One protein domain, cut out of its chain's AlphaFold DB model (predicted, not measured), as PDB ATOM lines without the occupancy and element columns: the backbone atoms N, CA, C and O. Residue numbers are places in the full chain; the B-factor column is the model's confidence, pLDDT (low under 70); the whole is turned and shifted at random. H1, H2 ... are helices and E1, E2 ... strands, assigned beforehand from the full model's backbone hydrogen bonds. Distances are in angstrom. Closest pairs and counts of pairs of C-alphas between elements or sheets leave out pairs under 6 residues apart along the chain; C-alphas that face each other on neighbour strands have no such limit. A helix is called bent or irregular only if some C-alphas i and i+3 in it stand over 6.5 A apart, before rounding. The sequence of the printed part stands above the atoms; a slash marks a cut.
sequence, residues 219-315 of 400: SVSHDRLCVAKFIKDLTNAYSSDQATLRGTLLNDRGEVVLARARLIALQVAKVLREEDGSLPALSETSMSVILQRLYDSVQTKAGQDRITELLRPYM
ATOM      1  N   SER A 219      49.122 108.875  59.018       96.75
ATOM      2  CA  SER A 219      47.718 108.997  58.627       96.75
ATOM      3  C   SER A 219      46.817 108.979  59.866       96.75
ATOM      4  O   SER A 219      46.697 107.967  60.562       96.75
ATOM      5  N   VAL A 220      46.207 110.118  60.169       97.50
ATOM      6  CA  VAL A 220      45.337 110.336  61.324       97.50
ATOM      7  C   VAL A 220      43.885 110.170  60.893       97.50
ATOM      8  O   VAL A 220      43.410 110.894  60.027       97.50
ATOM      9  N   SER A 221      43.183 109.239  61.531       97.12
ATOM     10  CA  SER A 221      41.739 109.017  61.401       97.12
ATOM     11  C   SER A 221      41.071 109.012  62.778       97.12
ATOM     12  O   SER A 221      41.762 109.018  63.804       97.12
ATOM     13  N   HIS A 222      39.736 108.951  62.837       96.50
ATOM     14  CA  HIS A 222      39.022 108.842  64.116       96.50
ATOM     15  C   HIS A 222      39.448 107.607  64.913       96.50
ATOM     16  O   HIS A 222      39.783 107.728  66.090       96.50
ATOM     17  N   ASP A 223      39.518 106.443  64.266       97.12
ATOM     18  CA  ASP A 223      39.989 105.209  64.901       97.12
ATOM     19  C   ASP A 223      41.439 105.344  65.395       97.12
ATOM     20  O   ASP A 223      41.763 104.945  66.513       97.12
ATOM     21  N   ARG A 224      42.305 106.028  64.637       96.69
ATOM     22  CA  ARG A 224      43.685 106.287  65.067       96.69
ATOM     23  C   ARG A 224      43.754 107.159  66.322       96.69
ATOM     24  O   ARG A 224      44.570 106.904  67.206       96.69
ATOM     25  N   LEU A 225      42.908 108.185  66.414       97.06
ATOM     26  CA  LEU A 225      42.804 109.032  67.605       97.06
ATOM     27  C   LEU A 225      42.281 108.237  68.812       97.06
ATOM     28  O   LEU A 225      42.798 108.393  69.920       97.06
ATOM     29  N   CYS A 226      41.317 107.341  68.594       97.38
ATOM     30  CA  CYS A 226      40.802 106.407  69.593       97.38
ATOM     31  C   CYS A 226      41.891 105.468  70.138       97.38
ATOM     32  O   CYS A 226      42.093 105.393  71.355       97.38
ATOM     33  N   VAL A 227      42.654 104.823  69.247       97.25
ATOM     34  CA  VAL A 227      43.808 103.985  69.609       97.25
ATOM     35  C   VAL A 227      44.823 104.790  70.410       97.25
ATOM     36  O   VAL A 227      45.267 104.350  71.468       97.25
ATOM     37  N   ALA A 228      45.185 105.984  69.940       96.31
ATOM     38  CA  ALA A 228      46.175 106.818  70.609       96.31
ATOM     39  C   ALA A 228      45.746 107.203  72.029       96.31
ATOM     40  O   ALA A 228      46.549 107.141  72.959       96.31
ATOM     41  N   LYS A 229      44.470 107.559  72.210       95.38
ATOM     42  CA  LYS A 229      43.865 107.833  73.518       95.38
ATOM     43  C   LYS A 229      43.957 106.613  74.439       95.38
ATOM     44  O   LYS A 229      44.359 106.759  75.591       95.38
ATOM     45  N   PHE A 230      43.642 105.423  73.932       95.75
ATOM     46  CA  PHE A 230      43.729 104.178  74.693       95.75
ATOM     47  C   PHE A 230      45.168 103.819  75.084       95.75
ATOM     48  O   PHE A 230      45.453 103.607  76.261       95.75
ATOM     49  N   ILE A 231      46.096 103.820  74.122       94.12
ATOM     50  CA  ILE A 231      47.516 103.520  74.343       94.12
ATOM     51  C   ILE A 231      48.145 104.528  75.308       94.12
ATOM     52  O   ILE A 231      48.943 104.135  76.158       94.12
ATOM     53  N   LYS A 232      47.773 105.812  75.232       92.38
ATOM     54  CA  LYS A 232      48.236 106.837  76.174       92.38
ATOM     55  C   LYS A 232      47.795 106.523  77.604       92.38
ATOM     56  O   LYS A 232      48.638 106.506  78.498       92.38
ATOM     57  N   ASP A 233      46.508 106.250  77.821       92.81
ATOM     58  CA  ASP A 233      45.982 105.939  79.157       92.81
ATOM     59  C   ASP A 233      46.611 104.637  79.705       92.81
ATOM     60  O   ASP A 233      46.998 104.567  80.874       92.81
ATOM     61  N   LEU A 234      46.821 103.641  78.838       91.94
ATOM     62  CA  LEU A 234      47.482 102.377  79.169       91.94
ATOM     63  C   LEU A 234      48.972 102.547  79.511       91.94
ATOM     64  O   LEU A 234      49.465 101.940  80.461       91.94
ATOM     65  N   THR A 235      49.686 103.398  78.772       89.12
ATOM     66  CA  THR A 235      51.099 103.724  79.025       89.12
ATOM     67  C   THR A 235      51.251 104.469  80.347       89.12
ATOM     68  O   THR A 235      52.102 104.120  81.164       89.12
ATOM     69  N   ASN A 236      50.379 105.445  80.608       86.50
ATOM     70  CA  ASN A 236      50.401 106.201  81.856       86.50
ATOM     71  C   ASN A 236      50.210 105.291  83.079       86.50
ATOM     72  O   ASN A 236      50.884 105.499  84.085       86.50
ATOM     73  N   ALA A 237      49.364 104.258  82.989       79.75
ATOM     74  CA  ALA A 237      49.147 103.289  84.072       79.75
ATOM     75  C   ALA A 237      50.409 102.485  84.465       79.75
ATOM     76  O   ALA A 237      50.470 101.917  85.562       79.75
ATOM     77  N   TYR A 238      51.427 102.437  83.596       74.31
ATOM     78  CA  TYR A 238      52.751 101.906  83.933       74.31
ATOM     79  C   TYR A 238      53.638 102.933  84.623       74.31
ATOM     80  O   TYR A 238      54.311 102.605  85.600       74.31
ATOM     81  N   SER A 239      53.662 104.154  84.091       78.69
ATOM     82  CA  SER A 239      54.582 105.210  84.517       78.69
ATOM     83  C   SER A 239      54.123 105.959  85.769       78.69
ATOM     84  O   SER A 239      54.936 106.623  86.406       78.69
ATOM     85  N   SER A 240      52.845 105.858  86.132       78.88
ATOM     86  CA  SER A 240      52.254 106.499  87.305       78.88
ATOM     87  C   SER A 240      51.331 105.535  88.045       78.88
ATOM     88  O   SER A 240      50.553 104.792  87.450       78.88
ATOM     89  N   ASP A 241      51.395 105.572  89.370       73.06
ATOM     90  CA  ASP A 241      50.486 104.875  90.278       73.06
ATOM     91  C   ASP A 241      49.071 105.482  90.315       73.06
ATOM     92  O   ASP A 241      48.142 104.811  90.762       73.06
ATOM     93  N   GLN A 242      48.903 106.711  89.814       74.12
ATOM     94  CA  GLN A 242      47.633 107.449  89.785       74.12
ATOM     95  C   GLN A 242      46.877 107.324  88.451       74.12
ATOM     96  O   GLN A 242      45.708 107.696  88.357       74.12
ATOM     97  N   ALA A 243      47.522 106.812  87.402       77.25
ATOM     98  CA  ALA A 243      46.917 106.715  86.080       77.25
ATOM     99  C   ALA A 243      46.023 105.474  85.939       77.25
ATOM    100  O   ALA A 243      46.380 104.367  86.343       77.25
ATOM    101  N   THR A 244      44.849 105.666  85.335       87.00
ATOM    102  CA  THR A 244      43.816 104.634  85.196       87.00
ATOM    103  C   THR A 244      43.190 104.656  83.807       87.00
ATOM    104  O   THR A 244      43.185 105.683  83.125       87.00
ATOM    105  N   LEU A 245      42.635 103.515  83.391       93.56
ATOM    106  CA  LEU A 245      41.791 103.468  82.203       93.56
ATOM    107  C   LEU A 245      40.439 104.132  82.498       93.56
ATOM    108  O   LEU A 245      39.890 104.000  83.593       93.56
ATOM    109  N   ARG A 246      39.878 104.804  81.495       93.62
ATOM    110  CA  ARG A 246      38.518 105.359  81.522       93.62
ATOM    111  C   ARG A 246      37.485 104.317  81.941       93.62
ATOM    112  O   ARG A 246      37.482 103.206  81.420       93.62
ATOM    113  N   GLY A 247      36.601 104.699  82.855       92.44
ATOM    114  CA  GLY A 247      35.519 103.872  83.380       92.44
ATOM    115  C   GLY A 247      35.957 102.813  84.393       92.44
ATOM    116  O   GLY A 247      35.169 101.919  84.694       92.44
ATOM    117  N   THR A 248      37.195 102.862  84.899       93.50
ATOM    118  CA  THR A 248      37.717 101.842  85.831       93.50
ATOM    119  C   THR A 248      38.008 102.358  87.235       93.50
ATOM    120  O   THR A 248      38.255 101.543  88.128       93.50
ATOM    121  N   LEU A 249      37.983 103.679  87.452       93.25
ATOM    122  CA  LEU A 249      38.374 104.283  88.726       93.25
ATOM    123  C   LEU A 249      37.357 103.992  89.829       93.25
ATOM    124  O   LEU A 249      37.734 103.764  90.981       93.25
ATOM    125  N   LEU A 250      36.074 104.023  89.471       93.19
ATOM    126  CA  LEU A 250      34.970 103.852  90.404       93.19
ATOM    127  C   LEU A 250      34.551 102.381  90.494       93.19
ATOM    128  O   LEU A 250      34.443 101.682  89.486       93.19
ATOM    129  N   ASN A 251      34.281 101.904  91.707       90.25
ATOM    130  CA  ASN A 251      33.675 100.590  91.911       90.25
ATOM    131  C   ASN A 251      32.143 100.629  91.741       90.25
ATOM    132  O   ASN A 251      31.542 101.658  91.427       90.25
ATOM    133  N   ASP A 252      31.482  99.503  92.012       84.75
ATOM    134  CA  ASP A 252      30.029  99.370  91.852       84.75
ATOM    135  C   ASP A 252      29.227 100.216  92.854       84.75
ATOM    136  O   ASP A 252      28.016 100.341  92.705       84.75
ATOM    137  N   ARG A 253      29.888 100.832  93.837       82.94
ATOM    138  CA  ARG A 253      29.313 101.775  94.806       82.94
ATOM    139  C   ARG A 253      29.650 103.237  94.490       82.94
ATOM    140  O   ARG A 253      29.204 104.114  95.211       82.94
ATOM    141  N   GLY A 254      30.416 103.507  93.431       86.62
ATOM    142  CA  GLY A 254      30.885 104.858  93.104       86.62
ATOM    143  C   GLY A 254      32.105 105.315  93.913       86.62
ATOM    144  O   GLY A 254      32.484 106.480  93.838       86.62
ATOM    145  N   GLU A 255      32.741 104.418  94.669       90.50
ATOM    146  CA  GLU A 255      33.936 104.729  95.459       90.50
ATOM    147  C   GLU A 255      35.193 104.625  94.586       90.50
ATOM    148  O   GLU A 255      35.294 103.751  93.720       90.50
ATOM    149  N   VAL A 256      36.179 105.486  94.845       93.12
ATOM    150  CA  VAL A 256      37.470 105.484  94.144       93.12
ATOM    151  C   VAL A 256      38.319 104.296  94.604       93.12
ATOM    152  O   VAL A 256      38.661 104.190  95.779       93.12
ATOM    153  N   VAL A 257      38.707 103.416  93.674       93.56
ATOM    154  CA  VAL A 257      39.541 102.233  93.957       93.56
ATOM    155  C   VAL A 257      40.717 102.150  92.977       93.56
ATOM    156  O   VAL A 257      40.764 101.301  92.085       93.56
ATOM    157  N   LEU A 258      41.715 103.019  93.181       91.19
ATOM    158  CA  LEU A 258      42.910 103.133  92.327       91.19
ATOM    159  C   LEU A 258      43.638 101.800  92.112       91.19
ATOM    160  O   LEU A 258      43.995 101.461  90.987       91.19
ATOM    161  N   ALA A 259      43.811 101.001  93.170       90.00
ATOM    162  CA  ALA A 259      44.501  99.714  93.074       90.00
ATOM    163  C   ALA A 259      43.804  98.749  92.094       90.00
ATOM    164  O   ALA A 259      44.471  98.100  91.290       90.00
ATOM    165  N   ARG A 260      42.462  98.689  92.111       91.06
ATOM    166  CA  ARG A 260      41.677  97.872  91.170       91.06
ATOM    167  C   ARG A 260      41.831  98.395  89.746       91.06
ATOM    168  O   ARG A 260      42.096  97.605  88.842       91.06
ATOM    169  N   ALA A 261      41.679  99.703  89.556       91.38
ATOM    170  CA  ALA A 261      41.794 100.349  88.254       91.38
ATOM    171  C   ALA A 261      43.169 100.091  87.611       91.38
ATOM    172  O   ALA A 261      43.263  99.681  86.453       91.38
ATOM    173  N   ARG A 262      44.240 100.220  88.404       89.12
ATOM    174  CA  ARG A 262      45.611  99.927  87.979       89.12
ATOM    175  C   ARG A 262      45.804  98.456  87.620       89.12
ATOM    176  O   ARG A 262      46.395  98.158  86.588       89.12
ATOM    177  N   LEU A 263      45.286  97.527  88.428       89.50
ATOM    178  CA  LEU A 263      45.359  96.096  88.112       89.50
ATOM    179  C   LEU A 263      44.676  95.769  86.780       89.50
ATOM    180  O   LEU A 263      45.238  95.007  85.997       89.50
ATOM    181  N   ILE A 264      43.512  96.364  86.495       90.81
ATOM    182  CA  ILE A 264      42.824  96.194  85.206       90.81
ATOM    183  C   ILE A 264      43.720  96.673  84.059       90.81
ATOM    184  O   ILE A 264      43.945  95.919  83.114       90.81
ATOM    185  N   ALA A 265      44.287  97.878  84.164       91.75
ATOM    186  CA  ALA A 265      45.175  98.431  83.142       91.75
ATOM    187  C   ALA A 265      46.403  97.537  82.884       91.75
ATOM    188  O   ALA A 265      46.732  97.243  81.735       91.75
ATOM    189  N   LEU A 266      47.041  97.035  83.946       88.81
ATOM    190  CA  LEU A 266      48.197  96.143  83.836       88.81
ATOM    191  C   LEU A 266      47.851  94.807  83.164       88.81
ATOM    192  O   LEU A 266      48.659  94.299  82.387       88.81
ATOM    193  N   GLN A 267      46.670  94.240  83.438       89.75
ATOM    194  CA  GLN A 267      46.215  93.011  82.775       89.75
ATOM    195  C   GLN A 267      45.938  93.244  81.289       89.75
ATOM    196  O   GLN A 267      46.409  92.477  80.457       89.75
ATOM    197  N   VAL A 268      45.232  94.324  80.951       92.06
ATOM    198  CA  VAL A 268      44.949  94.707  79.559       92.06
ATOM    199  C   VAL A 268      46.245  94.883  78.778       92.06
ATOM    200  O   VAL A 268      46.415  94.318  77.703       92.06
ATOM    201  N   ALA A 269      47.204  95.606  79.347       90.62
ATOM    202  CA  ALA A 269      48.477  95.820  78.693       90.62
ATOM    203  C   ALA A 269      49.305  94.542  78.558       90.62
ATOM    204  O   ALA A 269      49.938  94.347  77.529       90.62
ATOM    205  N   LYS A 270      49.274  93.643  79.549       89.62
ATOM    206  CA  LYS A 270      49.924  92.332  79.433       89.62
ATOM    207  C   LYS A 270      49.404  91.541  78.228       89.62
ATOM    208  O   LYS A 270      50.196  90.876  77.575       89.62
ATOM    209  N   VAL A 271      48.104  91.620  77.941       91.31
ATOM    210  CA  VAL A 271      47.486  90.942  76.790       91.31
ATOM    211  C   VAL A 271      47.888  91.575  75.462       91.31
ATOM    212  O   VAL A 271      48.030  90.869  74.472       91.31
ATOM    213  N   LEU A 272      48.057  92.896  75.433       92.56
ATOM    214  CA  LEU A 272      48.325  93.631  74.199       92.56
ATOM    215  C   LEU A 272      49.809  93.762  73.853       92.56
ATOM    216  O   LEU A 272      50.107  94.223  72.756       92.56
ATOM    217  N   ARG A 273      50.718  93.408  74.766       91.06
ATOM    218  CA  ARG A 273      52.161  93.501  74.527       91.06
ATOM    219  C   ARG A 273      52.598  92.598  73.381       91.06
ATOM    220  O   ARG A 273      52.199  91.438  73.315       91.06
ATOM    221  N   GLU A 274      53.466  93.144  72.546       90.50
ATOM    222  CA  GLU A 274      54.172  92.404  71.506       90.50
ATOM    223  C   GLU A 274      55.347  91.610  72.107       90.50
ATOM    224  O   GLU A 274      55.674  91.739  73.293       90.50
ATOM    225  N   GLU A 275      55.998  90.779  71.291       88.56
ATOM    226  CA  GLU A 275      57.114  89.921  71.724       88.56
ATOM    227  C   GLU A 275      58.308  90.710  72.283       88.56
ATOM    228  O   GLU A 275      58.979  90.256  73.209       88.56
ATOM    229  N   ASP A 276      58.544  91.917  71.765       90.00
ATOM    230  CA  ASP A 276      59.579  92.841  72.242       90.00
ATOM    231  C   ASP A 276      59.175  93.594  73.528       90.00
ATOM    232  O   ASP A 276      59.942  94.391  74.074       90.00
ATOM    233  N   GLY A 277      57.967  93.334  74.034       86.88
ATOM    234  CA  GLY A 277      57.393  93.957  75.215       86.88
ATOM    235  C   GLY A 277      56.791  95.340  74.970       86.88
ATOM    236  O   GLY A 277      56.281  95.928  75.927       86.88
ATOM    237  N   SER A 278      56.820  95.872  73.749       90.62
ATOM    238  CA  SER A 278      56.176  97.140  73.407       90.62
ATOM    239  C   SER A 278      54.649  96.999  73.330       90.62
ATOM    240  O   SER A 278      54.100  95.896  73.308       90.62
ATOM    241  N   LEU A 279      53.939  98.130  73.374       92.06
ATOM    242  CA  LEU A 279      52.510  98.166  73.054       92.06
ATOM    243  C   LEU A 279      52.327  98.286  71.532       92.06
ATOM    244  O   LEU A 279      53.223  98.819  70.876       92.06
ATOM    245  N   PRO A 280      51.166  97.879  70.981       92.56
ATOM    246  CA  PRO A 280      50.943  97.883  69.541       92.56
ATOM    247  C   PRO A 280      51.220  99.252  68.923       92.56
ATOM    248  O   PRO A 280      50.745 100.283  69.416       92.56
ATOM    249  N   ALA A 281      51.988  99.257  67.832       91.69
ATOM    250  CA  ALA A 281      52.356 100.479  67.142       91.69
ATOM    251  C   ALA A 281      51.107 101.204  66.633       91.69
ATOM    252  O   ALA A 281      50.228 100.618  65.994       91.69
ATOM    253  N   LEU A 282      51.049 102.517  66.872       92.25
ATOM    254  CA  LEU A 282      49.916 103.338  66.455       92.25
ATOM    255  C   LEU A 282      49.677 103.243  64.942       92.25
ATOM    256  O   LEU A 282      48.530 103.264  64.518       92.25
ATOM    257  N   SER A 283      50.733 103.122  64.130       89.50
ATOM    258  CA  SER A 283      50.680 102.990  62.667       89.50
ATOM    259  C   SER A 283      49.990 101.708  62.175       89.50
ATOM    260  O   SER A 283      49.475 101.704  61.057       89.50
ATOM    261  N   GLU A 284      49.908 100.667  63.002       89.31
ATOM    262  CA  GLU A 284      49.594  99.297  62.566       89.31
ATOM    263  C   GLU A 284      48.366  98.693  63.258       89.31
ATOM    264  O   GLU A 284      47.972  97.570  62.951       89.31
ATOM    265  N   THR A 285      47.735  99.421  64.181       95.06
ATOM    266  CA  THR A 285      46.606  98.913  64.968       95.06
ATOM    267  C   THR A 285      45.343  99.761  64.814       95.06
ATOM    268  O   THR A 285      45.382 100.900  64.345       95.06
ATOM    269  N   SER A 286      44.219  99.176  65.223       96.38
ATOM    270  CA  SER A 286      42.887  99.784  65.255       96.38
ATOM    271  C   SER A 286      42.136  99.360  66.516       96.38
ATOM    272  O   SER A 286      42.507  98.373  67.165       96.38
ATOM    273  N   MET A 287      41.053 100.057  66.870       96.56
ATOM    274  CA  MET A 287      40.249  99.664  68.032       96.56
ATOM    275  C   MET A 287      39.593  98.290  67.856       96.56
ATOM    276  O   MET A 287      39.449  97.559  68.835       96.56
ATOM    277  N   SER A 288      39.238  97.906  66.626       96.25
ATOM    278  CA  SER A 288      38.678  96.578  66.334       96.25
ATOM    279  C   SER A 288      39.710  95.466  66.538       96.25
ATOM    280  O   SER A 288      39.386  94.437  67.128       96.25
ATOM    281  N   VAL A 289      40.967  95.690  66.140       96.12
ATOM    282  CA  VAL A 289      42.073  94.753  66.400       96.12
ATOM    283  C   VAL A 289      42.342  94.628  67.901       96.12
ATOM    284  O   VAL A 289      42.505  93.514  68.400       96.12
ATOM    285  N   ILE A 290      42.340  95.741  68.643       96.25
ATOM    286  CA  ILE A 290      42.492  95.731  70.109       96.25
ATOM    287  C   ILE A 290      41.360  94.930  70.766       96.25
ATOM    288  O   ILE A 290      41.629  94.077  71.610       96.25
ATOM    289  N   LEU A 291      40.108  95.171  70.363       95.62
ATOM    290  CA  LEU A 291      38.940  94.442  70.864       95.62
ATOM    291  C   LEU A 291      39.076  92.935  70.615       95.62
ATOM    292  O   LEU A 291      38.926  92.149  71.548       95.62
ATOM    293  N   GLN A 292      39.417  92.545  69.385       94.56
ATOM    294  CA  GLN A 292      39.552  91.142  69.001       94.56
ATOM    295  C   GLN A 292      40.664  90.439  69.790       94.56
ATOM    296  O   GLN A 292      40.443  89.371  70.353       94.56
ATOM    297  N   ARG A 293      41.834  91.076  69.941       94.06
ATOM    298  CA  ARG A 293      42.928  90.533  70.764       94.06
ATOM    299  C   ARG A 293      42.525  90.338  72.226       94.06
ATOM    300  O   ARG A 293      42.942  89.365  72.849       94.06
ATOM    301  N   LEU A 294      41.728  91.250  72.785       93.56
ATOM    302  CA  LEU A 294      41.207  91.091  74.142       93.56
ATOM    303  C   LEU A 294      40.186  89.954  74.232       93.56
ATOM    304  O   LEU A 294      40.209  89.229  75.219       93.56
ATOM    305  N   TYR A 295      39.329  89.767  73.227       93.19
ATOM    306  CA  TYR A 295      38.371  88.655  73.186       93.19
ATOM    307  C   TYR A 295      39.037  87.284  73.086       93.19
ATOM    308  O   TYR A 295      38.607  86.352  73.764       93.19
ATOM    309  N   ASP A 296      40.083  87.170  72.272       90.38
ATOM    310  CA  ASP A 296      40.773  85.902  72.021       90.38
ATOM    311  C   ASP A 296      41.731  85.512  73.160       90.38
ATOM    312  O   ASP A 296      42.254  84.396  73.214       90.38
ATOM    313  N   SER A 297      41.977  86.425  74.100       86.12
ATOM    314  CA  SER A 297      42.926  86.203  75.179       86.12
ATOM    315  C   SER A 297      42.386  85.255  76.242       86.12
ATOM    316  O   SER A 297      41.510  85.579  77.039       86.12
ATOM    317  N   VAL A 298      43.045  84.108  76.388       70.06
ATOM    318  CA  VAL A 298      42.800  83.179  77.507       70.06
ATOM    319  C   VAL A 298      43.151  83.818  78.866       70.06
ATOM    320  O   VAL A 298      42.730  83.346  79.922       70.06
ATOM    321  N   GLN A 299      43.923  84.912  78.869       69.56
ATOM    322  CA  GLN A 299      44.312  85.619  80.092       69.56
ATOM    323  C   GLN A 299      43.214  86.559  80.604       69.56
ATOM    324  O   GLN A 299      43.180  86.857  81.804       69.56
ATOM    325  N   THR A 300      42.298  87.015  79.744       66.19
ATOM    326  CA  THR A 300      41.162  87.823  80.189       66.19
ATOM    327  C   THR A 300      40.107  86.912  80.802       66.19
ATOM    328  O   THR A 300      39.294  86.310  80.116       66.19
ATOM    329  N   LYS A 301      40.056  86.853  82.136       69.69
ATOM    330  CA  LYS A 301      38.960  86.187  82.873       69.69
ATOM    331  C   LYS A 301      37.613  86.931  82.774       69.69
ATOM    332  O   LYS A 301      36.680  86.616  83.508       69.69
ATOM    333  N   ALA A 302      37.529  87.976  81.950       75.19
ATOM    334  CA  ALA A 302      36.359  88.827  81.792       75.19
ATOM    335  C   ALA A 302      35.565  88.394  80.554       75.19
ATOM    336  O   ALA A 302      36.153  88.145  79.509       75.19
ATOM    337  N   GLY A 303      34.236  88.328  80.669       83.12
ATOM    338  CA  GLY A 303      33.368  88.085  79.515       83.12
ATOM    339  C   GLY A 303      33.431  89.226  78.491       83.12
ATOM    340  O   GLY A 303      33.768  90.360  78.845       83.12
ATOM    341  N   GLN A 304      33.063  88.925  77.244       87.44
ATOM    342  CA  GLN A 304      33.095  89.865  76.113       87.44
ATOM    343  C   GLN A 304      32.327  91.166  76.396       87.44
ATOM    344  O   GLN A 304      32.821  92.248  76.076       87.44
ATOM    345  N   ASP A 305      31.195  91.089  77.103       88.69
ATOM    346  CA  ASP A 305      30.422  92.270  77.511       88.69
ATOM    347  C   ASP A 305      31.259  93.234  78.357       88.69
ATOM    348  O   ASP A 305      31.302  94.431  78.096       88.69
ATOM    349  N   ARG A 306      32.013  92.719  79.337       89.50
ATOM    350  CA  ARG A 306      32.866  93.552  80.203       89.50
ATOM    351  C   ARG A 306      34.029  94.178  79.440       89.50
ATOM    352  O   ARG A 306      34.456  95.276  79.786       89.50
ATOM    353  N   ILE A 307      34.552  93.484  78.433       93.06
ATOM    354  CA  ILE A 307      35.602  94.014  77.558       93.06
ATOM    355  C   ILE A 307      35.025  95.127  76.669       93.06
ATOM    356  O   ILE A 307      35.644  96.181  76.536       93.06
ATOM    357  N   THR A 308      33.814  94.944  76.136       93.81
ATOM    358  CA  THR A 308      33.099  95.988  75.384       93.81
ATOM    359  C   THR A 308      32.852  97.222  76.247       93.81
ATOM    360  O   THR A 308      33.138  98.341  75.824       93.81
ATOM    361  N   GLU A 309      32.365  97.034  77.476       91.94
ATOM    362  CA  GLU A 309      32.172  98.105  78.460       91.94
ATOM    363  C   GLU A 309      33.475  98.867  78.743       91.94
ATOM    364  O   GLU A 309      33.487 100.097  78.729       91.94
ATOM    365  N   LEU A 310      34.579  98.138  78.945       93.94
ATOM    366  CA  LEU A 310      35.904  98.704  79.199       93.94
ATOM    367  C   LEU A 310      36.410  99.556  78.028       93.94
ATOM    368  O   LEU A 310      37.028 100.598  78.247       93.94
ATOM    369  N   LEU A 311      36.183  99.108  76.791       95.81
ATOM    370  CA  LEU A 311      36.654  99.809  75.599       95.81
ATOM    371  C   LEU A 311      35.708 100.913  75.126       95.81
ATOM    372  O   LEU A 311      36.147 101.800  74.397       95.81
ATOM    373  N   ARG A 312      34.444 100.929  75.570       95.00
ATOM    374  CA  ARG A 312      33.446 101.922  75.147       95.00
ATOM    375  C   ARG A 312      33.932 103.377  75.229       95.00
ATOM    376  O   ARG A 312      33.715 104.097  74.255       95.00
ATOM    377  N   PRO A 313      34.610 103.839  76.300       95.25
ATOM    378  CA  PRO A 313      35.112 105.214  76.367       95.25
ATOM    379  C   PRO A 313      36.122 105.576  75.275       95.25
ATOM    380  O   PRO A 313      36.363 106.759  75.033       95.25
ATOM    381  N   TYR A 314      36.734 104.573  74.649       96.12
ATOM    382  CA  TYR A 314      37.739 104.700  73.600       96.12
ATOM    383  C   TYR A 314      37.160 104.485  72.201       96.12
ATOM    384  O   TYR A 314      37.907 104.560  71.242       96.12
ATOM    385  N   MET A 315      35.849 104.283  72.047       94.31
ATOM    386  CA  MET A 315      35.193 104.194  70.730       94.31
ATOM    387  C   MET A 315      34.862 105.569  70.131       94.31
ATOM    388  O   MET A 315      34.046 105.680  69.219       94.31
TER     389      MET A 315
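This is residues 219 to 315 of the 400 residues of an uncharacterized protein of Phellinidium pouzarii (UniProt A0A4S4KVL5). A hairpin of two short helices, H3 and H4, packs on the first half of the longest helix, H1, while H2 crosses the far part of H1 and meets H3 with its last residues. E1 and the loop around Arg 253 lie at opposite ends of the longest axis. The printed part has 97 residues, in the order E1, H1, H2, H3, H4, and is mostly helix. It is compact, with a radius of gyration of the C-alphas of 13.0 A and spans of 40 by 27 by 26 A.

E1, residues 219 to 221, begins at C-alpha 219 (47.718, 108.997, 58.627). H1, residues 222 to 239, is 25.9 A long; H2, residues 258 to 272, is 21.2 A. H3 is residues 287 to 296, 14.3 A. H4, residues 304 to 314, 15.7 A, ends at C-alpha 314 (37.739, 104.700, 73.600); it is irregular, with C-alphas 310 and 313 7.1 A apart.

E1 pairs with no named strand. H1, with residues 234 to 238 alone, touches H2 at a steep tilt of 60 degrees, opposite ways; the closest C-alphas are Leu 234 and Ala 265, 6.1 A. H1 only just touches H3, with 3 pairs of C-alphas within 8 A, the closest Val 227 and Met 287 at 5.8 A. H1 and H4 touch about perpendicular, 80 degrees, closest at the C-alphas of Cys 226 and Tyr 314, 5.3 A. H2 touches H3 about perpendicular, 89 degrees, with C-alphas of Val 271 and Leu 294 closest, 6.8 A. H3 and H4 form a helical hairpin, a shallow tilt of 23 degrees, opposite ways, with the C-alphas of Tyr 295 and Gln 304 closest, 6.2 A. H2 and H4 are apart. In H2 and H3 every O i to N i+4 pair is within hydrogen-bond range; in H1 13 of 14 are, in H4 5 of 7.

The C-alphas of Ser 219 and Arg 253 are the two farthest apart, 41.2 A. The printed part has no cut. The links H1 to H2 and H2 to H3 are long, with 18 and 14 residues. The mean pLDDT of the printed part is 90.0; residues 299 to 301 are under 70.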